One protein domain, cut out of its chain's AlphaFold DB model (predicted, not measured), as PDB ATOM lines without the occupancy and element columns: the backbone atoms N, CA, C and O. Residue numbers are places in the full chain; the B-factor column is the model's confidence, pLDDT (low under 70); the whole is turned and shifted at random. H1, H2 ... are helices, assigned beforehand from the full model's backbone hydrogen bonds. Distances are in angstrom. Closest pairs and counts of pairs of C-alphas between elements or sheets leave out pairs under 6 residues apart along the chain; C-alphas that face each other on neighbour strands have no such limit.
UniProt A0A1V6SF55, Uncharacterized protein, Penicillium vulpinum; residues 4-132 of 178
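Overview. This is residues 4 to 132 of the 178 residues of an uncharacterized protein of Penicillium vulpinum (UniProt A0A1V6SF55). An elongated up-and-down bundle of four helices, H1, H3, H4 and H6, in which H3 is the longest, H1 and H4 pack on it, and the shorter H6 packs on H4 and H1. H3 and H4 form a helical hairpin, joined at the end where they meet; toward the other end the short H2 packs on H1 and H3 and the short H5 on H4, while H7 ends the printed part beyond H6. The printed part has 129 residues with seven named helices, H1 to H7 in chain order, and no named strand; the class is all helix. The whole is compact, with a radius of gyration of the C-alphas of 16.1 A, and spans 56 by 29 by 16 A.

Along the chain. H3, residues 46 to 76, is 44.4 A from first to last C-alpha and begins at C-alpha 46 (155.813, 170.900, 149.127). H4, residues 79 to 102, is 34.6 A long, and H1, residues 7 to 29, is 33.0 A long, with C-alpha 7 at (135.341, 212.188, 134.089). H6, residues 114 to 124, is 15.6 A long. The short helices are H2, residues 31 to 38, H5, residues 107 to 111, and H7, residues 127 to 132, which ends at C-alpha 132 (115.790, 209.195, 133.867).

Arrangement. H3 and H1 touch at a shallow tilt of 20 degrees, opposite ways; their closest C-alphas, of Gly 60 and Gly 24, are 3.5 A apart. The hairpin of H3 and H4 has a shallow tilt of 23 degrees, and residues 66 to 74 of H3 touch residues 79 to 89 of H4, closest at the C-alphas of Ala 73 and Leu 82, 5.1 A. H4 and H6 touch at a shallow tilt of 13 degrees, opposite ways, closest at the C-alphas of Gly 83 and Gly 121, 3.9 A. Residues 9 to 16 of H1 touch H6 at a tilt of 38 degrees, only just steep, closest at the C-alphas of Leu 9 and Ala 120, 6.7 A. H1 and H4 are close but not clearly touching. H2 touches H1, closest at the C-alphas of Ala 34 and Ala 27, 5.0 A. H5 touches H4, closest at the C-alphas of Gln 107 and Gly 97, 4.0 A. H7 is apart from H4. Every O i to N i+4 pair is within hydrogen-bond range in H1, H3, H4, H5, H6 and H7; H2 has 1 of 4, and 4 of 5 O i to N i+3 pairs.

Size, cuts and confidence. The two C-alphas farthest apart, of Val 46 and Ala 132, are 57.5 A apart. The printed part has no cut and no long link. Its mean pLDDT is 93.0; residue 4 and residues 128 to 132 are under 70.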
ATOM      1  N   SER A   4     126.710 209.217 132.522       66.56
ATOM      2  CA  SER A   4     127.653 208.458 131.695       66.56
ATOM      3  C   SER A   4     128.818 209.294 131.139       66.56
ATOM      4  O   SER A   4     129.894 208.751 130.899       66.56
ATOM      5  N   HIS A   5     128.674 210.617 130.970       71.56
ATOM      6  CA  HIS A   5     129.738 211.487 130.442       71.56
ATOM      7  C   HIS A   5     130.798 211.909 131.481       71.56
ATOM      8  O   HIS A   5     131.778 212.559 131.109       71.56
ATOM      9  N   SER A   6     130.641 211.548 132.758       78.81
ATOM     10  CA  SER A   6     131.497 212.039 133.844       78.81
ATOM     11  C   SER A   6     132.952 211.548 133.778       78.81
ATOM     12  O   SER A   6     133.230 210.348 133.725       78.81
ATOM     13  N   VAL A   7     133.904 212.483 133.906       86.19
ATOM     14  CA  VAL A   7     135.341 212.188 134.089       86.19
ATOM     15  C   VAL A   7     135.584 211.357 135.357       86.19
ATOM     16  O   VAL A   7     136.482 210.516 135.375       86.19
ATOM     17  N   VAL A   8     134.745 211.518 136.388       87.69
ATOM     18  CA  VAL A   8     134.839 210.760 137.647       87.69
ATOM     19  C   VAL A   8     134.679 209.256 137.406       87.69
ATOM     20  O   VAL A   8     135.403 208.474 138.014       87.69
ATOM     21  N   LEU A   9     133.810 208.836 136.475       88.06
ATOM     22  CA  LEU A   9     133.632 207.416 136.141       88.06
ATOM     23  C   LEU A   9     134.880 206.817 135.477       88.06
ATOM     24  O   LEU A   9     135.228 205.674 135.759       88.06
ATOM     25  N   ARG A  10     135.598 207.592 134.650       88.38
ATOM     26  CA  ARG A  10     136.881 207.159 134.067       88.38
ATOM     27  C   ARG A  10     137.984 207.055 135.120       88.38
ATOM     28  O   ARG A  10     138.727 206.081 135.115       88.38
ATOM     29  N   ILE A  11     138.061 208.013 136.048       92.19
ATOM     30  CA  ILE A  11     139.010 207.963 137.173       92.19
ATOM     31  C   ILE A  11     138.717 206.749 138.067       92.19
ATOM     32  O   ILE A  11     139.638 206.007 138.402       92.19
ATOM     33  N   ALA A  12     137.445 206.497 138.393       93.56
ATOM     34  CA  ALA A  12     137.027 205.324 139.158       93.56
ATOM     35  C   ALA A  12     137.376 204.013 138.432       93.56
ATOM     36  O   ALA A  12     137.946 203.113 139.045       93.56
ATOM     37  N   ALA A  13     137.124 203.921 137.122       94.12
ATOM     38  CA  ALA A  13     137.510 202.763 136.320       94.12
ATOM     39  C   ALA A  13     139.033 202.541 136.301       94.12
ATOM     40  O   ALA A  13     139.484 201.411 136.475       94.12
ATOM     41  N   SER A  14     139.841 203.599 136.173       94.69
ATOM     42  CA  SER A  14     141.305 203.498 136.263       94.69
ATOM     43  C   SER A  14     141.790 203.108 137.669       94.69
ATOM     44  O   SER A  14     142.773 202.378 137.794       94.69
ATOM     45  N   ALA A  15     141.105 203.522 138.740       96.12
ATOM     46  CA  ALA A  15     141.402 203.057 140.098       96.12
ATOM     47  C   ALA A  15     141.097 201.555 140.260       96.12
ATOM     48  O   ALA A  15     141.948 200.809 140.743       96.12
ATOM     49  N   ILE A  16     139.945 201.093 139.759       96.38
ATOM     50  CA  ILE A  16     139.567 199.670 139.720       96.38
ATOM     51  C   ILE A  16     140.593 198.860 138.905       96.38
ATOM     52  O   ILE A  16     141.091 197.837 139.377       96.38
ATOM     53  N   ALA A  17     141.000 199.348 137.728       97.25
ATOM     54  CA  ALA A  17     142.057 198.732 136.920       97.25
ATOM     55  C   ALA A  17     143.369 198.570 137.707       97.25
ATOM     56  O   ALA A  17     143.988 197.507 137.674       97.25
ATOM     57  N   THR A  18     143.750 199.601 138.471       97.88
ATOM     58  CA  THR A  18     144.938 199.582 139.338       97.88
ATOM     59  C   THR A  18     144.836 198.488 140.405       97.88
ATOM     60  O   THR A  18     145.819 197.788 140.646       97.88
ATOM     61  N   THR A  19     143.660 198.290 141.017       96.12
ATOM     62  CA  THR A  19     143.470 197.217 142.011       96.12
ATOM     63  C   THR A  19     143.594 195.820 141.406       96.12
ATOM     64  O   THR A  19     144.282 194.993 141.995       96.12
ATOM     65  N   PHE A  20     143.050 195.575 140.207       97.38
ATOM     66  CA  PHE A  20     143.228 194.296 139.503       97.38
ATOM     67  C   PHE A  20     144.705 194.014 139.184       97.38
ATOM     68  O   PHE A  20     145.214 192.945 139.511       97.38
ATOM     69  N   VAL A  21     145.447 194.989 138.641       98.56
ATOM     70  CA  VAL A  21     146.898 194.821 138.415       98.56
ATOM     71  C   VAL A  21     147.642 194.568 139.734       98.56
ATOM     72  O   VAL A  21     148.519 193.708 139.788       98.56
ATOM     73  N   GLY A  22     147.281 195.278 140.808       98.00
ATOM     74  CA  GLY A  22     147.879 195.112 142.136       98.00
ATOM     75  C   GLY A  22     147.665 193.718 142.732       98.00
ATOM     76  O   GLY A  22     148.630 193.099 143.189       98.00
ATOM     77  N   PHE A  23     146.434 193.198 142.687       97.12
ATOM     78  CA  PHE A  23     146.125 191.835 143.128       97.12
ATOM     79  C   PHE A  23     146.861 190.794 142.286       97.12
ATOM     80  O   PHE A  23     147.502 189.910 142.856       97.12
ATOM     81  N   GLY A  24     146.887 190.952 140.960       98.06
ATOM     82  CA  GLY A  24     147.568 190.004 140.084       98.06
ATOM     83  C   GLY A  24     149.088 189.964 140.266       98.06
ATOM     84  O   GLY A  24     149.680 188.886 140.340       98.06
ATOM     85  N   VAL A  25     149.730 191.123 140.448       98.62
ATOM     86  CA  VAL A  25     151.157 191.203 140.811       98.62
ATOM     87  C   VAL A  25     151.414 190.569 142.184       98.62
ATOM     88  O   VAL A  25     152.392 189.838 142.348       98.62
ATOM     89  N   ASN A  26     150.535 190.791 143.166       98.44
ATOM     90  CA  ASN A  26     150.649 190.160 144.481       98.44
ATOM     91  C   ASN A  26     150.449 188.631 144.415       98.44
ATOM     92  O   ASN A  26     151.170 187.916 145.101       98.44
ATOM     93  N   ALA A  27     149.556 188.118 143.566       97.75
ATOM     94  CA  ALA A  27     149.359 186.680 143.358       97.75
ATOM     95  C   ALA A  27     150.576 185.985 142.729       97.75
ATOM     96  O   ALA A  27     150.923 184.880 143.140       97.75
ATOM     97  N   ILE A  28     151.271 186.652 141.801       98.44
ATOM     98  CA  ILE A  28     152.504 186.133 141.187       98.44
ATOM     99  C   ILE A  28     153.690 186.189 142.164       98.44
ATOM    100  O   ILE A  28     154.465 185.241 142.246       98.44
ATOM    101  N   LEU A  29     153.867 187.299 142.890       98.25
ATOM    102  CA  LEU A  29     155.066 187.527 143.713       98.25
ATOM    103  C   LEU A  29     154.940 187.039 145.165       98.25
ATOM    104  O   LEU A  29     155.955 186.882 145.845       98.25
ATOM    105  N   ARG A  30     153.715 186.874 145.673       97.38
ATOM    106  CA  ARG A  30     153.397 186.524 147.068       97.38
ATOM    107  C   ARG A  30     152.120 185.657 147.134       97.38
ATOM    108  O   ARG A  30     151.140 186.086 147.750       97.38
ATOM    109  N   PRO A  31     152.105 184.454 146.526       96.25
ATOM    110  CA  PRO A  31     150.905 183.616 146.414       96.25
ATOM    111  C   PRO A  31     150.239 183.334 147.768       96.25
ATOM    112  O   PRO A  31     149.031 183.516 147.899       96.25
ATOM    113  N   ASP A  32     151.020 183.020 148.805       95.38
ATOM    114  CA  ASP A  32     150.529 182.766 150.170       95.38
ATOM    115  C   ASP A  32     149.800 183.985 150.764       95.38
ATOM    116  O   ASP A  32     148.801 183.839 151.462       95.38
ATOM    117  N   HIS A  33     150.268 185.203 150.463       95.19
ATOM    118  CA  HIS A  33     149.616 186.444 150.892       95.19
ATOM    119  C   HIS A  33     148.363 186.731 150.058       95.19
ATOM    120  O   HIS A  33     147.339 187.122 150.611       95.19
ATOM    121  N   ALA A  34     148.415 186.511 148.742       94.69
ATOM    122  CA  ALA A  34     147.252 186.646 147.865       94.69
ATOM    123  C   ALA A  34     146.115 185.691 148.251       94.69
ATOM    124  O   ALA A  34     144.948 186.061 148.163       94.69
ATOM    125  N   LEU A  35     146.451 184.500 148.750       92.81
ATOM    126  CA  LEU A  35     145.468 183.536 149.224       92.81
ATOM    127  C   LEU A  35     144.657 184.034 150.431       92.81
ATOM    128  O   LEU A  35     143.491 183.668 150.569       92.81
ATOM    129  N   THR A  36     145.219 184.920 151.261       92.31
ATOM    130  CA  THR A  36     144.494 185.470 152.420       92.31
ATOM    131  C   THR A  36     143.255 186.282 152.031       92.31
ATOM    132  O   THR A  36     142.309 186.319 152.812       92.31
ATOM    133  N   PHE A  37     143.189 186.846 150.815       91.00
ATOM    134  CA  PHE A  37     141.985 187.531 150.323       91.00
ATOM    135  C   PHE A  37     140.805 186.572 150.092       91.00
ATOM    136  O   PHE A  37     139.657 186.975 150.251       91.00
ATOM    137  N   PHE A  38     141.081 185.295 149.817       92.06
ATOM    138  CA  PHE A  38     140.079 184.225 149.722       92.06
ATOM    139  C   PHE A  38     139.793 183.557 151.083       92.06
ATOM    140  O   PHE A  38     138.965 182.653 151.159       92.06
ATOM    141  N   GLU A  39     140.492 183.966 152.152       93.75
ATOM    142  CA  GLU A  39     140.479 183.363 153.500       93.75
ATOM    143  C   GLU A  39     140.879 181.871 153.556       93.75
ATOM    144  O   GLU A  39     140.690 181.192 154.569       93.75
ATOM    145  N   PHE A  40     141.506 181.348 152.498       90.69
ATOM    146  CA  PHE A  40     142.013 179.975 152.476       90.69
ATOM    147  C   PHE A  40     143.406 179.868 153.115       90.69
ATOM    148  O   PHE A  40     144.166 180.834 153.202       90.69
ATOM    149  N   GLN A  41     143.753 178.662 153.565       90.06
ATOM    150  CA  GLN A  41     145.063 178.363 154.145       90.06
ATOM    151  C   GLN A  41     146.032 177.848 153.065       90.06
ATOM    152  O   GLN A  41     145.622 177.006 152.261       90.06
ATOM    153  N   PRO A  42     147.303 178.296 153.038       89.38
ATOM    154  CA  PRO A  42     148.300 177.769 152.108       89.38
ATOM    155  C   PRO A  42     148.516 176.254 152.275       89.38
ATOM    156  O   PRO A  42     148.479 175.758 153.407       89.38
ATOM    157  N   PRO A  43     148.793 175.502 151.191       92.25
ATOM    158  CA  PRO A  43     149.109 174.082 151.295       92.25
ATOM    159  C   PRO A  43     150.364 173.829 152.139       92.25
ATOM    160  O   PRO A  43     151.381 174.503 151.988       92.25
ATOM    161  N   THR A  44     150.310 172.815 153.003       92.31
ATOM    162  CA  THR A  44     151.421 172.448 153.898       92.31
ATOM    163  C   THR A  44     152.419 171.475 153.266       92.31
ATOM    164  O   THR A  44     153.546 171.359 153.748       92.31
ATOM    165  N   SER A  45     152.035 170.774 152.194       96.25
ATOM    166  CA  SER A  45     152.922 169.874 151.452       96.25
ATOM    167  C   SER A  45     153.685 170.632 150.361       96.25
ATOM    168  O   SER A  45     153.150 171.527 149.707       96.25
ATOM    169  N   VAL A  46     154.947 170.254 150.134       93.56
ATOM    170  CA  VAL A  46     155.813 170.900 149.127       93.56
ATOM    171  C   VAL A  46     155.263 170.722 147.707       93.56
ATOM    172  O   VAL A  46     155.366 171.638 146.894       93.56
ATOM    173  N   VAL A  47     154.662 169.565 147.410       94.56
ATOM    174  CA  VAL A  47     154.118 169.245 146.079       94.56
ATOM    175  C   VAL A  47     152.858 170.063 145.804       94.56
ATOM    176  O   VAL A  47     152.757 170.704 144.757       94.56
ATOM    177  N   ASP A  48     151.936 170.108 146.768       94.69
ATOM    178  CA  ASP A  48     150.701 170.882 146.631       94.69
ATOM    179  C   ASP A  48     151.010 172.379 146.562       94.69
ATOM    180  O   ASP A  48     150.405 173.089 145.761       94.69
ATOM    181  N   LYS A  49     152.010 172.858 147.318       94.75
ATOM    182  CA  LYS A  49     152.452 174.253 147.236       94.75
ATOM    183  C   LYS A  49     152.995 174.609 145.848       94.75
ATOM    184  O   LYS A  49     152.651 175.661 145.328       94.75
ATOM    185  N   GLN A  50     153.785 173.743 145.208       95.75
ATOM    186  CA  GLN A  50     154.289 174.001 143.848       95.75
ATOM    187  C   GLN A  50     153.161 174.086 142.806       95.75
ATOM    188  O   GLN A  50     153.179 174.977 141.949       95.75
ATOM    189  N   MET A  51     152.162 173.198 142.886       95.94
ATOM    190  CA  MET A  51     150.957 173.298 142.052       95.94
ATOM    191  C   MET A  51     150.211 174.605 142.344       95.94
ATOM    192  O   MET A  51     149.834 175.325 141.420       95.94
ATOM    193  N   PHE A  52     150.015 174.919 143.621       95.12
ATOM    194  CA  PHE A  52     149.242 176.066 144.066       95.12
ATOM    195  C   PHE A  52     149.880 177.403 143.666       95.12
ATOM    196  O   PHE A  52     149.205 178.242 143.074       95.12
ATOM    197  N   ASP A  53     151.185 177.574 143.879       96.38
ATOM    198  CA  ASP A  53     151.940 178.759 143.456       96.38
ATOM    199  C   ASP A  53     151.844 178.960 141.929       96.38
ATOM    200  O   ASP A  53     151.700 180.086 141.449       96.38
ATOM    201  N   SER A  54     151.830 177.865 141.157       97.62
ATOM    202  CA  SER A  54     151.626 177.902 139.700       97.62
ATOM    203  C   SER A  54     150.202 178.333 139.317       97.62
ATOM    204  O   SER A  54     150.023 179.122 138.386       97.62
ATOM    205  N   LEU A  55     149.179 177.864 140.041       96.94
ATOM    206  CA  LEU A  55     147.788 178.290 139.846       96.94
ATOM    207  C   LEU A  55     147.582 179.762 140.231       96.94
ATOM    208  O   LEU A  55     146.902 180.483 139.502       96.94
ATOM    209  N   MET A  56     148.217 180.235 141.307       97.50
ATOM    210  CA  MET A  56     148.191 181.646 141.712       97.50
ATOM    211  C   MET A  56     148.908 182.555 140.713       97.50
ATOM    212  O   MET A  56     148.432 183.659 140.450       97.50
ATOM    213  N   ALA A  57     149.988 182.093 140.078       98.25
ATOM    214  CA  ALA A  57     150.610 182.826 138.979       98.25
ATOM    215  C   ALA A  57     149.670 182.942 137.759       98.25
ATOM    216  O   ALA A  57     149.535 184.026 137.191       98.25
ATOM    217  N   ILE A  58     148.964 181.865 137.389       98.25
ATOM    218  CA  ILE A  58     147.957 181.884 136.308       98.25
ATOM    219  C   ILE A  58     146.792 182.820 136.658       98.25
ATOM    220  O   ILE A  58     146.375 183.617 135.817       98.25
ATOM    221  N   TYR A  59     146.283 182.756 137.892       97.44
ATOM    222  CA  TYR A  59     145.281 183.690 138.409       97.44
ATOM    223  C   TYR A  59     145.777 185.139 138.292       97.44
ATOM    224  O   TYR A  59     145.104 185.976 137.692       97.44
ATOM    225  N   GLY A  60     147.000 185.420 138.745       98.12
ATOM    226  CA  GLY A  60     147.552 186.770 138.730       98.12
ATOM    227  C   GLY A  60     147.762 187.354 137.331       98.12
ATOM    228  O   GLY A  60     147.555 188.549 137.123       98.12
ATOM    229  N   VAL A  61     148.084 186.521 136.337       98.62
ATOM    230  CA  VAL A  61     148.119 186.943 134.924       98.62
ATOM    231  C   VAL A  61     146.723 187.330 134.418       98.62
ATOM    232  O   VAL A  61     146.600 188.296 133.661       98.62
ATOM    233  N   ARG A  62     145.661 186.630 134.845       98.00
ATOM    234  CA  ARG A  62     144.270 186.971 134.481       98.00
ATOM    235  C   ARG A  62     143.834 188.293 135.113       98.00
ATOM    236  O   ARG A  62     143.229 189.109 134.423       98.00
ATOM    237  N   ASP A  63     144.210 188.539 136.361       97.94
ATOM    238  CA  ASP A  63     143.976 189.810 137.054       97.94
ATOM    239  C   ASP A  63     144.691 190.988 136.374       97.94
ATOM    240  O   ASP A  63     144.069 192.010 136.072       97.94
ATOM    241  N   ILE A  64     145.970 190.825 136.018       98.75
ATOM    242  CA  ILE A  64     146.717 191.832 135.247       98.75
ATOM    243  C   ILE A  64     146.053 192.083 133.885       98.75
ATOM    244  O   ILE A  64     145.922 193.238 133.476       98.75
ATOM    245  N   PHE A  65     145.592 191.034 133.196       98.62
ATOM    246  CA  PHE A  65     144.854 191.167 131.936       98.62
ATOM    247  C   PHE A  65     143.541 191.948 132.109       98.62
ATOM    248  O   PHE A  65     143.267 192.842 131.307       98.62
ATOM    249  N   MET A  66     142.755 191.673 133.156       98.44
ATOM    250  CA  MET A  66     141.520 192.416 133.441       98.44
ATOM    251  C   MET A  66     141.807 193.899 133.706       98.44
ATOM    252  O   MET A  66     141.166 194.764 133.108       98.44
ATOM    253  N   GLY A  67     142.822 194.210 134.518       98.25
ATOM    254  CA  GLY A  67     143.257 195.589 134.748       98.25
ATOM    255  C   GLY A  67     143.722 196.291 133.465       98.25
ATOM    256  O   GLY A  67     143.299 197.414 133.182       98.25
ATOM    257  N   ALA A  68     144.519 195.616 132.633       98.38
ATOM    258  CA  ALA A  68     144.958 196.137 131.339       98.38
ATOM    259  C   ALA A  68     143.782 196.392 130.378       98.38
ATOM    260  O   ALA A  68     143.735 197.444 129.740       98.38
ATOM    261  N   ALA A  69     142.804 195.483 130.310       98.31
ATOM    262  CA  ALA A  69     141.603 195.649 129.493       98.31
ATOM    263  C   ALA A  69     140.765 196.862 129.938       98.31
ATOM    264  O   ALA A  69     140.331 197.648 129.092       98.31
ATOM    265  N   ILE A  70     140.598 197.069 131.252       98.25
ATOM    266  CA  ILE A  70     139.906 198.247 131.799       98.25
ATOM    267  C   ILE A  70     140.674 199.534 131.456       98.25
ATOM    268  O   ILE A  70     140.053 200.496 131.003       98.25
ATOM    269  N   TYR A  71     142.007 199.574 131.597       97.88
ATOM    270  CA  TYR A  71     142.794 200.747 131.190       97.88
ATOM    271  C   TYR A  71     142.656 201.046 129.692       97.88
ATOM    272  O   TYR A  71     142.351 202.183 129.328       97.88
ATOM    273  N   VAL A  72     142.835 200.048 128.821       97.31
ATOM    274  CA  VAL A  72     142.722 200.231 127.363       97.31
ATOM    275  C   VAL A  72     141.334 200.758 126.992       97.31
ATOM    276  O   VAL A  72     141.228 201.724 126.236       97.31
ATOM    277  N   ALA A  73     140.270 200.211 127.583       96.19
ATOM    278  CA  ALA A  73     138.911 200.697 127.363       96.19
ATOM    279  C   ALA A  73     138.654 202.098 127.955       96.19
ATOM    280  O   ALA A  73     137.869 202.855 127.388       96.19
ATOM    281  N   SER A  74     139.324 202.471 129.051       94.06
ATOM    282  CA  SER A  74     139.188 203.788 129.695       94.06
ATOM    283  C   SER A  74     139.826 204.914 128.873       94.06
ATOM    284  O   SER A  74     139.253 206.005 128.769       94.06
ATOM    285  N   TYR A  75     140.982 204.644 128.254       91.88
ATOM    286  CA  TYR A  75     141.742 205.633 127.480       91.88
ATOM    287  C   TYR A  75     141.424 205.640 125.979       91.88
ATOM    288  O   TYR A  75     141.415 206.716 125.381       91.88
ATOM    289  N   PHE A  76     141.144 204.481 125.376       92.94
ATOM    290  CA  PHE A  76     140.986 204.330 123.919       92.94
ATOM    291  C   PHE A  76     139.624 203.760 123.492       92.94
ATOM    292  O   PHE A  76     139.292 203.793 122.310       92.94
ATOM    293  N   GLY A  77     138.839 203.221 124.428       90.06
ATOM    294  CA  GLY A  77     137.548 202.596 124.145       90.06
ATOM    295  C   GLY A  77     136.357 203.555 124.181       90.06
ATOM    296  O   GLY A  77     136.439 204.714 124.600       90.06
ATOM    297  N   THR A  78     135.195 203.031 123.784       90.44
ATOM    298  CA  THR A  78     133.911 203.706 124.020       90.44
ATOM    299  C   THR A  78     133.464 203.517 125.474       90.44
ATOM    300  O   THR A  78     133.900 202.590 126.164       90.44
ATOM    301  N   ARG A  79     132.532 204.351 125.950       89.69
ATOM    302  CA  ARG A  79     131.952 204.166 127.295       89.69
ATOM    303  C   ARG A  79     131.144 202.879 127.416       89.69
ATOM    304  O   ARG A  79     131.185 202.260 128.471       89.69
ATOM    305  N   SER A  80     130.494 202.458 126.328       90.56
ATOM    306  CA  SER A  80     129.816 201.164 126.248       90.56
ATOM    307  C   SER A  80     130.812 200.022 126.473       90.56
ATOM    308  O   SER A  80     130.627 199.200 127.367       90.56
ATOM    309  N   THR A  81     131.945 200.040 125.762       95.06
ATOM    310  CA  THR A  81     133.038 199.066 125.926       95.06
ATOM    311  C   THR A  81     133.552 199.021 127.369       95.06
ATOM    312  O   THR A  81     133.653 197.941 127.947       95.06
ATOM    313  N   LEU A  82     133.835 200.179 127.975       95.81
ATOM    314  CA  LEU A  82     134.295 200.255 129.366       95.81
ATOM    315  C   LEU A  82     133.234 199.749 130.358       95.81
ATOM    316  O   LEU A  82     133.566 199.011 131.282       95.81
ATOM    317  N   GLY A  83     131.966 200.114 130.155       95.12
ATOM    318  CA  GLY A  83     130.849 199.678 130.990       95.12
ATOM    319  C   GLY A  83     130.669 198.160 130.977       95.12
ATOM    320  O   GLY A  83     130.601 197.544 132.040       95.12
ATOM    321  N   TRP A  84     130.695 197.542 129.793       97.62
ATOM    322  CA  TRP A  84     130.618 196.086 129.644       97.62
ATOM    323  C   TRP A  84     131.817 195.353 130.253       97.62
ATOM    324  O   TRP A  84     131.627 194.325 130.901       97.62
ATOM    325  N   ILE A  85     133.036 195.884 130.112       98.00
ATOM    326  CA  ILE A  85     134.231 195.290 130.735       98.00
ATOM    327  C   ILE A  85     134.149 195.365 132.266       98.00
ATOM    328  O   ILE A  85     134.499 194.395 132.934       98.00
ATOM    329  N   LEU A  86     133.631 196.457 132.838       97.94
ATOM    330  CA  LEU A  86     133.410 196.551 134.286       97.94
ATOM    331  C   LEU A  86     132.310 195.590 134.768       97.94
ATOM    332  O   LEU A  86     132.488 194.946 135.800       97.94
ATOM    333  N   LEU A  87     131.216 195.410 134.020       98.00
ATOM    334  CA  LEU A  87     130.209 194.386 134.339       98.00
ATOM    335  C   LEU A  87     130.790 192.962 134.278       98.00
ATOM    336  O   LEU A  87     130.513 192.146 135.158       98.00
ATOM    337  N   ALA A  88     131.642 192.667 133.293       98.12
ATOM    338  CA  ALA A  88     132.355 191.393 133.213       98.12
ATOM    339  C   ALA A  88     133.311 191.196 134.406       98.12
ATOM    340  O   ALA A  88     133.267 190.151 135.053       98.12
ATOM    341  N   ALA A  89     134.105 192.211 134.765       97.75
ATOM    342  CA  ALA A  89     135.003 192.172 135.922       97.75
ATOM    343  C   ALA A  89     134.236 192.000 137.250       97.75
ATOM    344  O   ALA A  89     134.622 191.199 138.100       97.75
ATOM    345  N   SER A  90     133.091 192.674 137.402       97.94
ATOM    346  CA  SER A  90     132.171 192.454 138.525       97.94
ATOM    347  C   SER A  90     131.625 191.024 138.569       97.94
ATOM    348  O   SER A  90     131.402 190.496 139.657       97.94
ATOM    349  N   SER A  91     131.370 190.409 137.413       97.62
ATOM    350  CA  SER A  91     130.855 189.036 137.330       97.62
ATOM    351  C   SER A  91     131.915 188.015 137.752       97.62
ATOM    352  O   SER A  91     131.578 187.037 138.416       97.62
ATOM    353  N   VAL A  92     133.194 188.270 137.437       97.19
ATOM    354  CA  VAL A  92     134.331 187.479 137.943       97.19
ATOM    355  C   VAL A  92     134.408 187.575 139.465       97.19
ATOM    356  O   VAL A  92     134.330 186.548 140.130       97.19
ATOM    357  N   ALA A  93     134.416 188.786 140.030       96.50
ATOM    358  CA  ALA A  93     134.429 188.972 141.482       96.50
ATOM    359  C   ALA A  93     133.220 188.312 142.181       96.50
ATOM    360  O   ALA A  93     133.353 187.718 143.250       96.50
ATOM    361  N   PHE A  94     132.028 188.355 141.577       97.12
ATOM    362  CA  PHE A  94     130.871 187.638 142.117       97.12
ATOM    363  C   PHE A  94     131.072 186.112 142.116       97.12
ATOM    364  O   PHE A  94     130.725 185.454 143.100       97.12
ATOM    365  N   ALA A  95     131.649 185.556 141.044       96.94
ATOM    366  CA  ALA A  95     131.952 184.133 140.925       96.94
ATOM    367  C   ALA A  95     133.051 183.681 141.903       96.94
ATOM    368  O   ALA A  95     132.892 182.638 142.534       96.94
ATOM    369  N   ASP A  96     134.103 184.479 142.098       95.19
ATOM    370  CA  ASP A  96     135.142 184.220 143.103       95.19
ATOM    371  C   ASP A  96     134.527 184.167 144.509       95.19
ATOM    372  O   ASP A  96     134.723 183.199 145.245       95.19
ATOM    373  N   GLY A  97     133.673 185.142 144.845       95.88
ATOM    374  CA  GLY A  97     132.925 185.146 146.102       95.88
ATOM    375  C   GLY A  97     131.987 183.943 146.259       95.88
ATOM    376  O   GLY A  97     131.853 183.414 147.360       95.88
ATOM    377  N   LEU A  98     131.386 183.444 145.172       96.94
ATOM    378  CA  LEU A  98     130.583 182.216 145.197       96.94
ATOM    379  C   LEU A  98     131.444 180.968 145.456       96.94
ATOM    380  O   LEU A  98     131.022 180.098 146.215       96.94
ATOM    381  N   ILE A  99     132.642 180.882 144.874       95.50
ATOM    382  CA  ILE A  99     133.593 179.787 145.130       95.50
ATOM    383  C   ILE A  99     134.064 179.831 146.588       95.50
ATOM    384  O   ILE A  99     134.048 178.815 147.274       95.50
ATOM    385  N   CYS A 100     134.413 181.009 147.097       95.38
ATOM    386  CA  CYS A 100     134.680 181.243 148.514       95.38
ATOM    387  C   CYS A 100     133.515 180.767 149.407       95.38
ATOM    388  O   CYS A 100     133.710 179.943 150.305       95.38
ATOM    389  N   PHE A 101     132.280 181.167 149.089       95.56
ATOM    390  CA  PHE A 101     131.081 180.761 149.823       95.56
ATOM    391  C   PHE A 101     130.872 179.236 149.849       95.56
ATOM    392  O   PHE A 101     130.519 178.699 150.899       95.56
ATOM    393  N   THR A 102     131.132 178.507 148.754       96.38
ATOM    394  CA  THR A 102     131.027 177.031 148.754       96.38
ATOM    395  C   THR A 102     132.092 176.340 149.608       96.38
ATOM    396  O   THR A 102     131.893 175.190 149.999       96.38
ATOM    397  N   HIS A 103     133.173 177.042 149.959       92.50
ATOM    398  CA  HIS A 103     134.200 176.604 150.912       92.50
ATOM    399  C   HIS A 103     134.008 177.212 152.320       92.50
ATOM    400  O   HIS A 103     134.785 176.926 153.231       92.50
ATOM    401  N   GLY A 104     132.951 178.009 152.523       92.50
ATOM    402  CA  GLY A 104     132.523 178.537 153.820       92.50
ATOM    403  C   GLY A 104     133.338 179.709 154.379       92.50
ATOM    404  O   GLY A 104     133.221 179.973 155.572       92.50
ATOM    405  N   GLN A 105     134.159 180.383 153.565       91.19
ATOM    406  CA  GLN A 105     135.051 181.485 153.973       91.19
ATOM    407  C   GLN A 105     135.149 182.545 152.861       91.19
ATOM    408  O   GLN A 105     134.860 182.241 151.709       91.19
ATOM    409  N   GLY A 106     135.603 183.766 153.154       90.56
ATOM    410  CA  GLY A 106     136.146 184.702 152.153       90.56
ATOM    411  C   GLY A 106     135.165 185.441 151.239       90.56
ATOM    412  O   GLY A 106     135.543 186.452 150.648       90.56
ATOM    413  N   GLN A 107     133.897 185.025 151.122       94.88
ATOM    414  CA  GLN A 107     132.997 185.548 150.078       94.88
ATOM    415  C   GLN A 107     132.799 187.071 150.125       94.88
ATOM    416  O   GLN A 107     132.637 187.716 149.087       94.88
ATOM    417  N   TRP A 108     132.857 187.664 151.320       94.12
ATOM    418  CA  TRP A 108     132.673 189.101 151.519       94.12
ATOM    419  C   TRP A 108     133.834 189.951 151.003       94.12
ATOM    420  O   TRP A 108     133.593 191.086 150.589       94.12
ATOM    421  N   ASN A 109     135.048 189.399 150.916       93.50
ATOM    422  CA  ASN A 109     136.196 190.095 150.326       93.50
ATOM    423  C   ASN A 109     136.003 190.345 148.822       93.50
ATOM    424  O   ASN A 109     136.600 191.272 148.281       93.50
ATOM    425  N   HIS A 110     135.113 189.587 148.170       93.00
ATOM    426  CA  HIS A 110     134.741 189.770 146.767       93.00
ATOM    427  C   HIS A 110     133.370 190.450 146.612       93.00
ATOM    428  O   HIS A 110     133.229 191.459 145.913       93.00
ATOM    429  N   TRP A 111     132.343 189.954 147.312       94.94
ATOM    430  CA  TRP A 111     130.978 190.491 147.243       94.94
ATOM    431  C   TRP A 111     130.830 191.898 147.841       94.94
ATOM    432  O   TRP A 111     129.872 192.590 147.505       94.94
ATOM    433  N   GLY A 112     131.772 192.358 148.670       91.69
ATOM    434  CA  GLY A 112     131.794 193.738 149.161       91.69
ATOM    435  C   GLY A 112     132.062 194.775 148.063       91.69
ATOM    436  O   GLY A 112     131.477 195.858 148.095       91.69
ATOM    437  N   TYR A 113     132.901 194.455 147.067       91.31
ATOM    438  CA  TYR A 113     133.249 195.390 145.987       91.31
ATOM    439  C   TYR A 113     132.573 195.078 144.647       91.31
ATOM    440  O   TYR A 113     132.377 196.006 143.858       91.31
ATOM    441  N   ALA A 114     132.174 193.829 144.379       95.00
ATOM    442  CA  ALA A 114     131.536 193.462 143.110       95.00
ATOM    443  C   ALA A 114     130.334 194.375 142.749       95.00
ATOM    444  O   ALA A 114     130.343 194.941 141.654       95.00
ATOM    445  N   PRO A 115     129.372 194.677 143.652       94.75
ATOM    446  CA  PRO A 115     128.273 195.598 143.345       94.75
ATOM    447  C   PRO A 115     128.739 197.016 142.985       94.75
ATOM    448  O   PRO A 115     128.138 197.660 142.128       94.75
ATOM    449  N   MET A 116     129.828 197.503 143.588       94.25
ATOM    450  CA  MET A 116     130.376 198.834 143.300       94.25
ATOM    451  C   MET A 116     130.934 198.909 141.874       94.25
ATOM    452  O   MET A 116     130.706 199.893 141.165       94.25
ATOM    453  N   VAL A 117     131.607 197.845 141.424       96.38
ATOM    454  CA  VAL A 117     132.089 197.711 140.041       96.38
ATOM    455  C   VAL A 117     130.905 197.577 139.071       96.38
ATOM    456  O   VAL A 117     130.898 198.237 138.028       96.38
ATOM    457  N   ALA A 118     129.862 196.817 139.431       96.19
ATOM    458  CA  ALA A 118     128.644 196.703 138.626       96.19
ATOM    459  C   ALA A 118     127.914 198.045 138.449       96.19
ATOM    460  O   ALA A 118     127.469 198.372 137.345       96.19
ATOM    461  N   ILE A 119     127.813 198.846 139.514       93.94
ATOM    462  CA  ILE A 119     127.211 200.185 139.479       93.94
ATOM    463  C   ILE A 119     128.022 201.112 138.566       93.94
ATOM    464  O   ILE A 119     127.440 201.771 137.705       93.94
ATOM    465  N   ALA A 120     129.355 201.123 138.688       93.75
ATOM    466  CA  ALA A 120     130.225 201.914 137.813       93.75
ATOM    467  C   ALA A 120     130.056 201.532 136.330       93.75
ATOM    468  O   ALA A 120     129.916 202.416 135.479       93.75
ATOM    469  N   GLY A 121     129.991 200.231 136.023       93.94
ATOM    470  CA  GLY A 121     129.708 199.735 134.674       93.94
ATOM    471  C   GLY A 121     128.328 200.162 134.158       93.94
ATOM    472  O   GLY A 121     128.216 200.712 133.064       93.94
ATOM    473  N   SER A 122     127.286 200.004 134.976       92.19
ATOM    474  CA  SER A 122     125.895 200.353 134.633       92.19
ATOM    475  C   SER A 122     125.688 201.856 134.395       92.19
ATOM    476  O   SER A 122     124.916 202.248 133.518       92.19
ATOM    477  N   LEU A 123     126.397 202.708 135.144       90.62
ATOM    478  CA  LEU A 123     126.422 204.161 134.934       90.62
ATOM    479  C   LEU A 123     127.097 204.534 133.607       90.62
ATOM    480  O   LEU A 123     126.612 205.417 132.903       90.62
ATOM    481  N   LEU A 124     128.178 203.845 133.229       88.50
ATOM    482  CA  LEU A 124     128.861 204.046 131.944       88.50
ATOM    483  C   LEU A 124     128.042 203.563 130.738       88.50
ATOM    484  O   LEU A 124     128.143 204.170 129.671       88.50
ATOM    485  N   LEU A 125     127.210 202.532 130.916       89.12
ATOM    486  CA  LEU A 125     126.219 202.092 129.924       89.12
ATOM    487  C   LEU A 125     124.997 203.020 129.818       89.12
ATOM    488  O   LEU A 125     124.140 202.795 128.968       89.12
ATOM    489  N   GLY A 126     124.876 204.040 130.675       82.19
ATOM    490  CA  GLY A 126     123.741 204.960 130.648       82.19
ATOM    491  C   GLY A 126     122.415 204.332 131.092       82.19
ATOM    492  O   GLY A 126     121.369 204.901 130.811       82.19
ATOM    493  N   VAL A 127     122.417 203.208 131.826       77.25
ATOM    494  CA  VAL A 127     121.180 202.564 132.332       77.25
ATOM    495  C   VAL A 127     120.333 203.554 133.141       77.25
ATOM    496  O   VAL A 127     119.112 203.596 133.017       77.25
ATOM    497  N   PHE A 128     120.989 204.406 133.931       66.62
ATOM    498  CA  PHE A 128     120.333 205.447 134.721       66.62
ATOM    499  C   PHE A 128     119.966 206.693 133.908       66.62
ATOM    500  O   PHE A 128     118.975 207.338 134.234       66.62
ATOM    501  N   ASP A 129     120.708 207.000 132.837       65.62
ATOM    502  CA  ASP A 129     120.317 208.042 131.881       65.62
ATOM    503  C   ASP A 129     119.033 207.596 131.142       65.62
ATOM    504  O   ASP A 129     118.085 208.367 131.055       65.62
ATOM    505  N   LEU A 130     118.930 206.319 130.741       62.38
ATOM    506  CA  LEU A 130     117.724 205.711 130.164       62.38
ATOM    507  C   LEU A 130     116.547 205.683 131.149       62.38
ATOM    508  O   LEU A 130     115.436 206.019 130.757       62.38
ATOM    509  N   ILE A 131     116.758 205.320 132.420       60.47
ATOM    510  CA  ILE A 131     115.692 205.367 133.440       60.47
ATOM    511  C   ILE A 131     115.230 206.811 133.672       60.47
ATOM    512  O   ILE A 131     114.027 207.054 133.726       60.47
ATOM    513  N   ALA A 132     116.145 207.781 133.756       58.44
ATOM    514  CA  ALA A 132     115.790 209.195 133.867       58.44
ATOM    515  C   ALA A 132     115.036 209.693 132.622       58.44
ATOM    516  O   ALA A 132     114.048 210.417 132.758       58.44
TER     517      ALA A 132